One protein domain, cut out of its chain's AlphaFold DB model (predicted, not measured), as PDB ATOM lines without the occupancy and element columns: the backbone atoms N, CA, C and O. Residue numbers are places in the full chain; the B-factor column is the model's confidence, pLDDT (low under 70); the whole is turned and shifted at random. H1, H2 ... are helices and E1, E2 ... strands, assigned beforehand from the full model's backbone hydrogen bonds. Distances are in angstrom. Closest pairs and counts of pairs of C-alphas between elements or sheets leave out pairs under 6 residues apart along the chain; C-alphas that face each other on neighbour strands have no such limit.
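This is residues 85 to 142 of the 145 residues of an uncharacterized protein of Leptolyngbya boryana NIES-2135 (UniProt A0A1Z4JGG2). A small, strongly twisted sheet of four strands has one helix, H1, packed over one face, with the other face bare; the helix runs along the strands, mainly over E3. The hairpin of E2 and E3 makes one side of the sheet, the short E4 makes the opposite edge, and the loop of residues 117 to 125 between E2 and E3 reaches out to one end of the long axis. The printed part has 58 residues, with one named helix and four named strands in the order E1, H1, E2, E3, E4; the sheet order is E2, E3, E1, E4, mixed, and the class is mixed, helices and strands. The whole is compact, with a radius of gyration of the C-alphas of 11.0 A, yet elongated in outline, spanning 35 by 21 by 18 A.

E1 is residues 85 to 89, 13.3 A long, and begins at C-alpha 85, (-26.843, 83.292, 150.628). H1 is residues 93 to 104, 17.1 A long, with C-alpha 93 at (-35.194, 78.695, 136.199). E2, residues 109 to 116, measures 20.3 A and bends by 51 degrees at residue 112. E3, residues 126 to 132, measures 19.8 A. E4 is residues 138 to 140, 6.2 A long, and ends at C-alpha 140, (-20.978, 82.536, 145.216).

E1 is an inner strand and the antiparallel neighbour of E3, at 154 degrees between directions; N 87 and O 128 are 2.9 A apart, within hydrogen-bond range. On its other side E1 has E4, parallel at 20 degrees, with N 140 and O 86 at 2.9 A. H1 is on the sheet at a height of 7.6 A, over E3 and along the strands, at 27 degrees to E3 on the local plane. The closest C-alphas of H1 and E3 are those of Cys 95 and Cys 128, 5.5 A apart; those of H1 and E2 are Glu 99 and Leu 111, 6.0 A apart. Every O i to N i+4 pair of H1 is within hydrogen-bond range. E2 and E3 form a hairpin, antiparallel at 156 degrees, with N 127 and O 115 at 2.7 A. E1, H1 and E2 make a split strand-helix-strand unit, two strands that run the same way with E3 between them in the sheet, and its crossover is right-handed. With H1 on one face of the sheet there are two layers. E2 and E4, the edge strands, are apart.

The C-alphas of Gly 106 and Arg 120 are the two farthest apart, at 35.4 A. The printed part has no cut. No link is long; that from E2 to E3, nine residues, is short, and the others are tight. The mean pLDDT of the printed part is 81.0, and residues 120 to 122 and 137 to 142 are under 70.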
ATOM      1  N   GLU A  85     -27.885  83.709 151.567       84.19
ATOM      2  CA  GLU A  85     -26.843  83.292 150.628       84.19
ATOM      3  C   GLU A  85     -27.236  83.718 149.216       84.19
ATOM      4  O   GLU A  85     -28.403  83.634 148.827       84.19
ATOM      5  N   THR A  86     -26.267  84.191 148.434       85.50
ATOM      6  CA  THR A  86     -26.534  84.717 147.095       85.50
ATOM      7  C   THR A  86     -25.725  83.981 146.029       85.50
ATOM      8  O   THR A  86     -24.510  83.835 146.156       85.50
ATOM      9  N   HIS A  87     -26.380  83.578 144.936       84.00
ATOM     10  CA  HIS A  87     -25.736  82.919 143.794       84.00
ATOM     11  C   HIS A  87     -26.138  83.558 142.475       84.00
ATOM     12  O   HIS A  87     -27.315  83.819 142.239       84.00
ATOM     13  N   GLY A  88     -25.183  83.741 141.571       85.38
ATOM     14  CA  GLY A  88     -25.498  84.164 140.212       85.38
ATOM     15  C   GLY A  88     -25.766  82.979 139.275       85.38
ATOM     16  O   GLY A  88     -25.090  81.951 139.325       85.38
ATOM     17  N   VAL A  89     -26.746  83.134 138.384       86.00
ATOM     18  CA  VAL A  89     -27.115  82.163 137.344       86.00
ATOM     19  C   VAL A  89     -27.381  82.847 135.999       86.00
ATOM     20  O   VAL A  89     -27.694  84.036 135.911       86.00
ATOM     21  N   THR A  90     -27.270  82.083 134.914       85.94
ATOM     22  CA  THR A  90     -27.519  82.552 133.539       85.94
ATOM     23  C   THR A  90     -29.014  82.605 133.201       85.94
ATOM     24  O   THR A  90     -29.449  83.469 132.437       85.94
ATOM     25  N   GLN A  91     -29.818  81.711 133.789       86.12
ATOM     26  CA  GLN A  91     -31.257  81.565 133.543       86.12
ATOM     27  C   GLN A  91     -32.060  81.665 134.841       86.12
ATOM     28  O   GLN A  91     -31.633  81.170 135.878       86.12
ATOM     29  N   ARG A  92     -33.266  82.241 134.782       86.00
ATOM     30  CA  ARG A  92     -34.141  82.404 135.957       86.00
ATOM     31  C   ARG A  92     -34.552  81.066 136.588       86.00
ATOM     32  O   ARG A  92     -34.619  80.965 137.808       86.00
ATOM     33  N   SER A  93     -34.813  80.049 135.766       89.69
ATOM     34  CA  SER A  93     -35.194  78.695 136.199       89.69
ATOM     35  C   SER A  93     -34.112  78.011 137.039       89.69
ATOM     36  O   SER A  93     -34.436  77.275 137.970       89.69
ATOM     37  N   ALA A  94     -32.837  78.317 136.782       89.06
ATOM     38  CA  ALA A  94     -31.708  77.731 137.499       89.06
ATOM     39  C   ALA A  94     -31.703  78.077 139.001       89.06
ATOM     40  O   ALA A  94     -31.160  77.311 139.792       89.06
ATOM     41  N   CYS A  95     -32.350  79.174 139.423       89.69
ATOM     42  CA  CYS A  95     -32.523  79.476 140.848       89.69
ATOM     43  C   CYS A  95     -33.384  78.427 141.562       89.69
ATOM     44  O   CYS A  95     -33.071  78.027 142.682       89.69
ATOM     45  N   LYS A  96     -34.455  77.955 140.911       92.00
ATOM     46  CA  LYS A  96     -35.345  76.937 141.482       92.00
ATOM     47  C   LYS A  96     -34.669  75.569 141.506       92.00
ATOM     48  O   LYS A  96     -34.753  74.848 142.490       92.00
ATOM     49  N   GLU A  97     -33.931  75.237 140.450       91.62
ATOM     50  CA  GLU A  97     -33.129  74.011 140.406       91.62
ATOM     51  C   GLU A  97     -32.066  73.983 141.516       91.62
ATOM     52  O   GLU A  97     -31.827  72.950 142.140       91.62
ATOM     53  N   MET A  98     -31.443  75.128 141.795       88.69
ATOM     54  CA  MET A  98     -30.460  75.262 142.865       88.69
ATOM     55  C   MET A  98     -31.091  75.105 144.256       88.69
ATOM     56  O   MET A  98     -30.512  74.413 145.088       88.69
ATOM     57  N   GLU A  99     -32.298  75.641 144.477       91.00
ATOM     58  CA  GLU A  99     -33.081  75.374 145.693       91.00
ATOM     59  C   GLU A  99     -33.273  73.867 145.912       91.00
ATOM     60  O   GLU A  99     -32.971  73.351 146.988       91.00
ATOM     61  N   HIS A 100     -33.712  73.147 144.875       91.50
ATOM     62  CA  HIS A 100     -33.907  71.699 144.947       91.50
ATOM     63  C   HIS A 100     -32.609  70.958 145.275       91.50
ATOM     64  O   HIS A 100     -32.620  70.048 146.101       91.50
ATOM     65  N   LYS A 101     -31.479  71.361 144.685       90.19
ATOM     66  CA  LYS A 101     -30.169  70.765 144.992       90.19
ATOM     67  C   LYS A 101     -29.754  71.006 146.438       90.19
ATOM     68  O   LYS A 101     -29.262  70.085 147.081       90.19
ATOM     69  N   PHE A 102     -29.976  72.205 146.970       88.69
ATOM     70  CA  PHE A 102     -29.688  72.489 148.374       88.69
ATOM     71  C   PHE A 102     -30.545  71.648 149.316       88.69
ATOM     72  O   PHE A 102     -30.013  71.061 150.255       88.69
ATOM     73  N   GLN A 103     -31.835  71.497 149.016       88.44
ATOM     74  CA  GLN A 103     -32.728  70.632 149.788       88.44
ATOM     75  C   GLN A 103     -32.307  69.157 149.721       88.44
ATOM     76  O   GLN A 103     -32.296  68.477 150.742       88.44
ATOM     77  N   GLN A 104     -31.883  68.670 148.549       89.94
ATOM     78  CA  GLN A 104     -31.337  67.313 148.385       89.94
ATOM     79  C   GLN A 104     -30.042  67.090 149.177       89.94
ATOM     80  O   GLN A 104     -29.770  65.976 149.610       89.94
ATOM     81  N   GLN A 105     -29.255  68.145 149.393       89.06
ATOM     82  CA  GLN A 105     -28.050  68.125 150.229       89.06
ATOM     83  C   GLN A 105     -28.357  68.255 151.730       89.06
ATOM     84  O   GLN A 105     -27.435  68.380 152.532       89.06
ATOM     85  N   GLY A 106     -29.636  68.259 152.119       86.81
ATOM     86  CA  GLY A 106     -30.067  68.416 153.506       86.81
ATOM     87  C   GLY A 106     -29.984  69.850 154.029       86.81
ATOM     88  O   GLY A 106     -30.181  70.062 155.222       86.81
ATOM     89  N   ARG A 107     -29.715  70.841 153.169       85.69
ATOM     90  CA  ARG A 107     -29.660  72.249 153.577       85.69
ATOM     91  C   ARG A 107     -31.067  72.813 153.710       85.69
ATOM     92  O   ARG A 107     -31.889  72.718 152.797       85.69
ATOM     93  N   ARG A 108     -31.323  73.492 154.822       85.38
ATOM     94  CA  ARG A 108     -32.591  74.151 155.140       85.38
ATOM     95  C   ARG A 108     -32.588  75.585 154.626       85.38
ATOM     96  O   ARG A 108     -32.663  76.529 155.407       85.38
ATOM     97  N   VAL A 109     -32.484  75.734 153.306       85.62
ATOM     98  CA  VAL A 109     -32.572  77.024 152.604       85.62
ATOM     99  C   VAL A 109     -33.718  77.022 151.597       85.62
ATOM    100  O   VAL A 109     -34.062  75.987 151.020       85.62
ATOM    101  N   ARG A 110     -34.318  78.191 151.384       88.56
ATOM    102  CA  ARG A 110     -35.401  78.417 150.424       88.56
ATOM    103  C   ARG A 110     -35.094  79.596 149.530       88.56
ATOM    104  O   ARG A 110     -34.409  80.530 149.934       88.56
ATOM    105  N   LEU A 111     -35.597  79.546 148.302       88.00
ATOM    106  CA  LEU A 111     -35.453  80.644 147.356       88.00
ATOM    107  C   LEU A 111     -36.377  81.794 147.771       88.00
ATOM    108  O   LEU A 111     -37.575  81.752 147.502       88.00
ATOM    109  N   ALA A 112     -35.813  82.836 148.372       86.75
ATOM    110  CA  ALA A 112     -36.571  84.010 148.789       86.75
ATOM    111  C   ALA A 112     -36.866  84.946 147.610       86.75
ATOM    112  O   ALA A 112     -37.960  85.500 147.494       86.75
ATOM    113  N   ARG A 113     -35.893  85.143 146.706       84.00
ATOM    114  CA  ARG A 113     -36.071  86.027 145.540       84.00
ATOM    115  C   ARG A 113     -35.078  85.779 144.412       84.00
ATOM    116  O   ARG A 113     -33.984  85.257 144.608       84.00
ATOM    117  N   VAL A 114     -35.455  86.249 143.222       88.56
ATOM    118  CA  VAL A 114     -34.595  86.292 142.032       88.56
ATOM    119  C   VAL A 114     -34.509  87.725 141.522       88.56
ATOM    120  O   VAL A 114     -35.521  88.330 141.172       88.56
ATOM    121  N   ILE A 115     -33.298  88.265 141.469       86.00
ATOM    122  CA  ILE A 115     -32.993  89.624 141.017       86.00
ATOM    123  C   ILE A 115     -32.365  89.523 139.629       86.00
ATOM    124  O   ILE A 115     -31.519  88.667 139.391       86.00
ATOM    125  N   ARG A 116     -32.755  90.383 138.688       83.88
ATOM    126  CA  ARG A 116     -32.064  90.474 137.397       83.88
ATOM    127  C   ARG A 116     -30.814  91.337 137.561       83.88
ATOM    128  O   ARG A 116     -30.905  92.439 138.091       83.88
ATOM    129  N   SER A 117     -29.672  90.848 137.092       75.81
ATOM    130  CA  SER A 117     -28.425  91.613 137.072       75.81
ATOM    131  C   SER A 117     -28.565  92.796 136.110       75.81
ATOM    132  O   SER A 117     -28.965  92.619 134.955       75.81
ATOM    133  N   SER A 118     -28.261  94.003 136.587       73.56
ATOM    134  CA  SER A 118     -28.237  95.235 135.784       73.56
ATOM    135  C   SER A 118     -26.964  95.366 134.938       73.56
ATOM    136  O   SER A 118     -26.910  96.211 134.043       73.56
ATOM    137  N   ASN A 119     -25.961  94.511 135.172       70.06
ATOM    138  CA  ASN A 119     -24.691  94.541 134.455       70.06
ATOM    139  C   ASN A 119     -24.868  94.134 132.987       70.06
ATOM    140  O   ASN A 119     -25.078  92.962 132.653       70.06
ATOM    141  N   ARG A 120     -24.745  95.118 132.087       56.97
ATOM    142  CA  ARG A 120     -24.719  94.891 130.638       56.97
ATOM    143  C   ARG A 120     -23.465  94.083 130.291       56.97
ATOM    144  O   ARG A 120     -22.354  94.556 130.488       56.97
ATOM    145  N   GLY A 121     -23.653  92.861 129.793       61.00
ATOM    146  CA  GLY A 121     -22.560  91.953 129.417       61.00
ATOM    147  C   GLY A 121     -22.170  90.917 130.478       61.00
ATOM    148  O   GLY A 121     -21.306  90.089 130.209       61.00
ATOM    149  N   ALA A 122     -22.814  90.899 131.649       67.31
ATOM    150  CA  ALA A 122     -22.562  89.852 132.636       67.31
ATOM    151  C   ALA A 122     -23.036  88.476 132.134       67.31
ATOM    152  O   ALA A 122     -24.167  88.319 131.663       67.31
ATOM    153  N   VAL A 123     -22.176  87.463 132.295       74.88
ATOM    154  CA  VAL A 123     -22.511  86.048 132.048       74.88
ATOM    155  C   VAL A 123     -23.671  85.624 132.956       74.88
ATOM    156  O   VAL A 123     -24.609  84.959 132.518       74.88
ATOM    157  N   LEU A 124     -23.660  86.087 134.208       79.88
ATOM    158  CA  LEU A 124     -24.713  85.840 135.186       79.88
ATOM    159  C   LEU A 124     -25.787  86.928 135.103       79.88
ATOM    160  O   LEU A 124     -25.599  88.068 135.528       79.88
ATOM    161  N   ARG A 125     -26.931  86.558 134.520       82.94
ATOM    162  CA  ARG A 125     -28.065  87.456 134.252       82.94
ATOM    163  C   ARG A 125     -29.021  87.579 135.428       82.94
ATOM    164  O   ARG A 125     -29.796  88.533 135.478       82.94
ATOM    165  N   TYR A 126     -28.992  86.622 136.346       85.75
ATOM    166  CA  TYR A 126     -29.870  86.581 137.503       85.75
ATOM    167  C   TYR A 126     -29.076  86.275 138.762       85.75
ATOM    168  O   TYR A 126     -28.088  85.552 138.723       85.75
ATOM    169  N   ILE A 127     -29.539  86.822 139.871       86.62
ATOM    170  CA  ILE A 127     -29.005  86.641 141.207       86.62
ATOM    171  C   ILE A 127     -30.116  85.993 142.035       86.62
ATOM    172  O   ILE A 127     -31.182  86.580 142.228       86.62
ATOM    173  N   CYS A 128     -29.887  84.764 142.473       89.00
ATOM    174  CA  CYS A 128     -30.756  84.000 143.352       89.00
ATOM    175  C   CYS A 128     -30.377  84.317 144.798       89.00
ATOM    176  O   CYS A 128     -29.213  84.162 145.164       89.00
ATOM    177  N   VAL A 129     -31.341  84.740 145.608       88.75
ATOM    178  CA  VAL A 129     -31.147  84.959 147.044       88.75
ATOM    179  C   VAL A 129     -31.899  83.868 147.785       88.75
ATOM    180  O   VAL A 129     -33.113  83.713 147.610       88.75
ATOM    181  N   PHE A 130     -31.158  83.114 148.583       89.19
ATOM    182  CA  PHE A 130     -31.671  82.054 149.429       89.19
ATOM    183  C   PHE A 130     -31.614  82.478 150.884       89.19
ATOM    184  O   PHE A 130     -30.685  83.166 151.296       89.19
ATOM    185  N   GLU A 131     -32.585  82.024 151.659       87.44
ATOM    186  CA  GLU A 131     -32.696  82.313 153.084       87.44
ATOM    187  C   GLU A 131     -32.971  81.024 153.853       87.44
ATOM    188  O   GLU A 131     -33.610  80.104 153.334       87.44
ATOM    189  N   GLY A 132     -32.468  80.936 155.082       83.31
ATOM    190  CA  GLY A 132     -32.653  79.755 155.919       83.31
ATOM    191  C   GLY A 132     -31.579  79.580 156.984       83.31
ATOM    192  O   GLY A 132     -30.591  80.311 157.026       83.31
ATOM    193  N   GLU A 133     -31.767  78.594 157.862       79.31
ATOM    194  CA  GLU A 133     -30.873  78.346 159.006       79.31
ATOM    195  C   GLU A 133     -29.436  78.020 158.568       79.31
ATOM    196  O   GLU A 133     -28.480  78.466 159.212       79.31
ATOM    197  N   ASP A 134     -29.320  77.323 157.430       79.56
ATOM    198  CA  ASP A 134     -28.068  76.880 156.810       79.56
ATOM    199  C   ASP A 134     -27.569  77.825 155.709       79.56
ATOM    200  O   ASP A 134     -26.659  77.467 154.954       79.56
ATOM    201  N   ALA A 135     -28.179  79.005 155.549       80.81
ATOM    202  CA  ALA A 135     -27.712  79.982 154.575       80.81
ATOM    203  C   ALA A 135     -26.332  80.502 154.996       80.81
ATOM    204  O   ALA A 135     -26.137  80.980 156.117       80.81
ATOM    205  N   GLN A 136     -25.364  80.387 154.088       73.31
ATOM    206  CA  GLN A 136     -24.003  80.853 154.322       73.31
ATOM    207  C   GLN A 136     -23.870  82.295 153.845       73.31
ATOM    208  O   GLN A 136     -24.299  82.636 152.745       73.31
ATOM    209  N   TYR A 137     -23.258  83.143 154.670       65.06
ATOM    210  CA  TYR A 137     -23.025  84.533 154.298       65.06
ATOM    211  C   TYR A 137     -21.973  84.601 153.186       65.06
ATOM    212  O   TYR A 137     -20.793  84.333 153.418       65.06
ATOM    213  N   GLY A 138     -22.391  84.954 151.971       58.25
ATOM    214  CA  GLY A 138     -21.478  85.075 150.840       58.25
ATOM    215  C   GLY A 138     -22.169  85.185 149.483       58.25
ATOM    216  O   GLY A 138     -23.322  84.790 149.307       58.25
ATOM    217  N   TYR A 139     -21.435  85.744 148.516       54.44
ATOM    218  CA  TYR A 139     -21.805  85.758 147.102       54.44
ATOM    219  C   TYR A 139     -20.980  84.699 146.368       54.44
ATOM    220  O   TYR A 139     -19.783  84.885 146.137       54.44
ATOM    221  N   TYR A 140     -21.612  83.583 146.008       53.62
ATOM    222  CA  TYR A 140     -20.978  82.536 145.216       53.62
ATOM    223  C   TYR A 140     -21.230  82.786 143.730       53.62
ATOM    224  O   TYR A 140     -22.283  82.460 143.174       53.62
ATOM    225  N   ASP A 141     -20.220  83.346 143.073       52.28
ATOM    226  CA  ASP A 141     -20.142  83.396 141.620       52.28
ATOM    227  C   ASP A 141     -19.493  82.104 141.108       52.28
ATOM    228  O   ASP A 141     -18.301  81.869 141.318       52.28
ATOM    229  N   ARG A 142     -20.267  81.243 140.437       47.28
ATOM    230  CA  ARG A 142     -19.755  79.980 139.875       47.28
ATOM    231  C   ARG A 142     -18.682  80.187 138.790       47.28
ATOM    232  O   ARG A 142     -18.048  79.208 138.407       47.28
TER     233      ARG A 142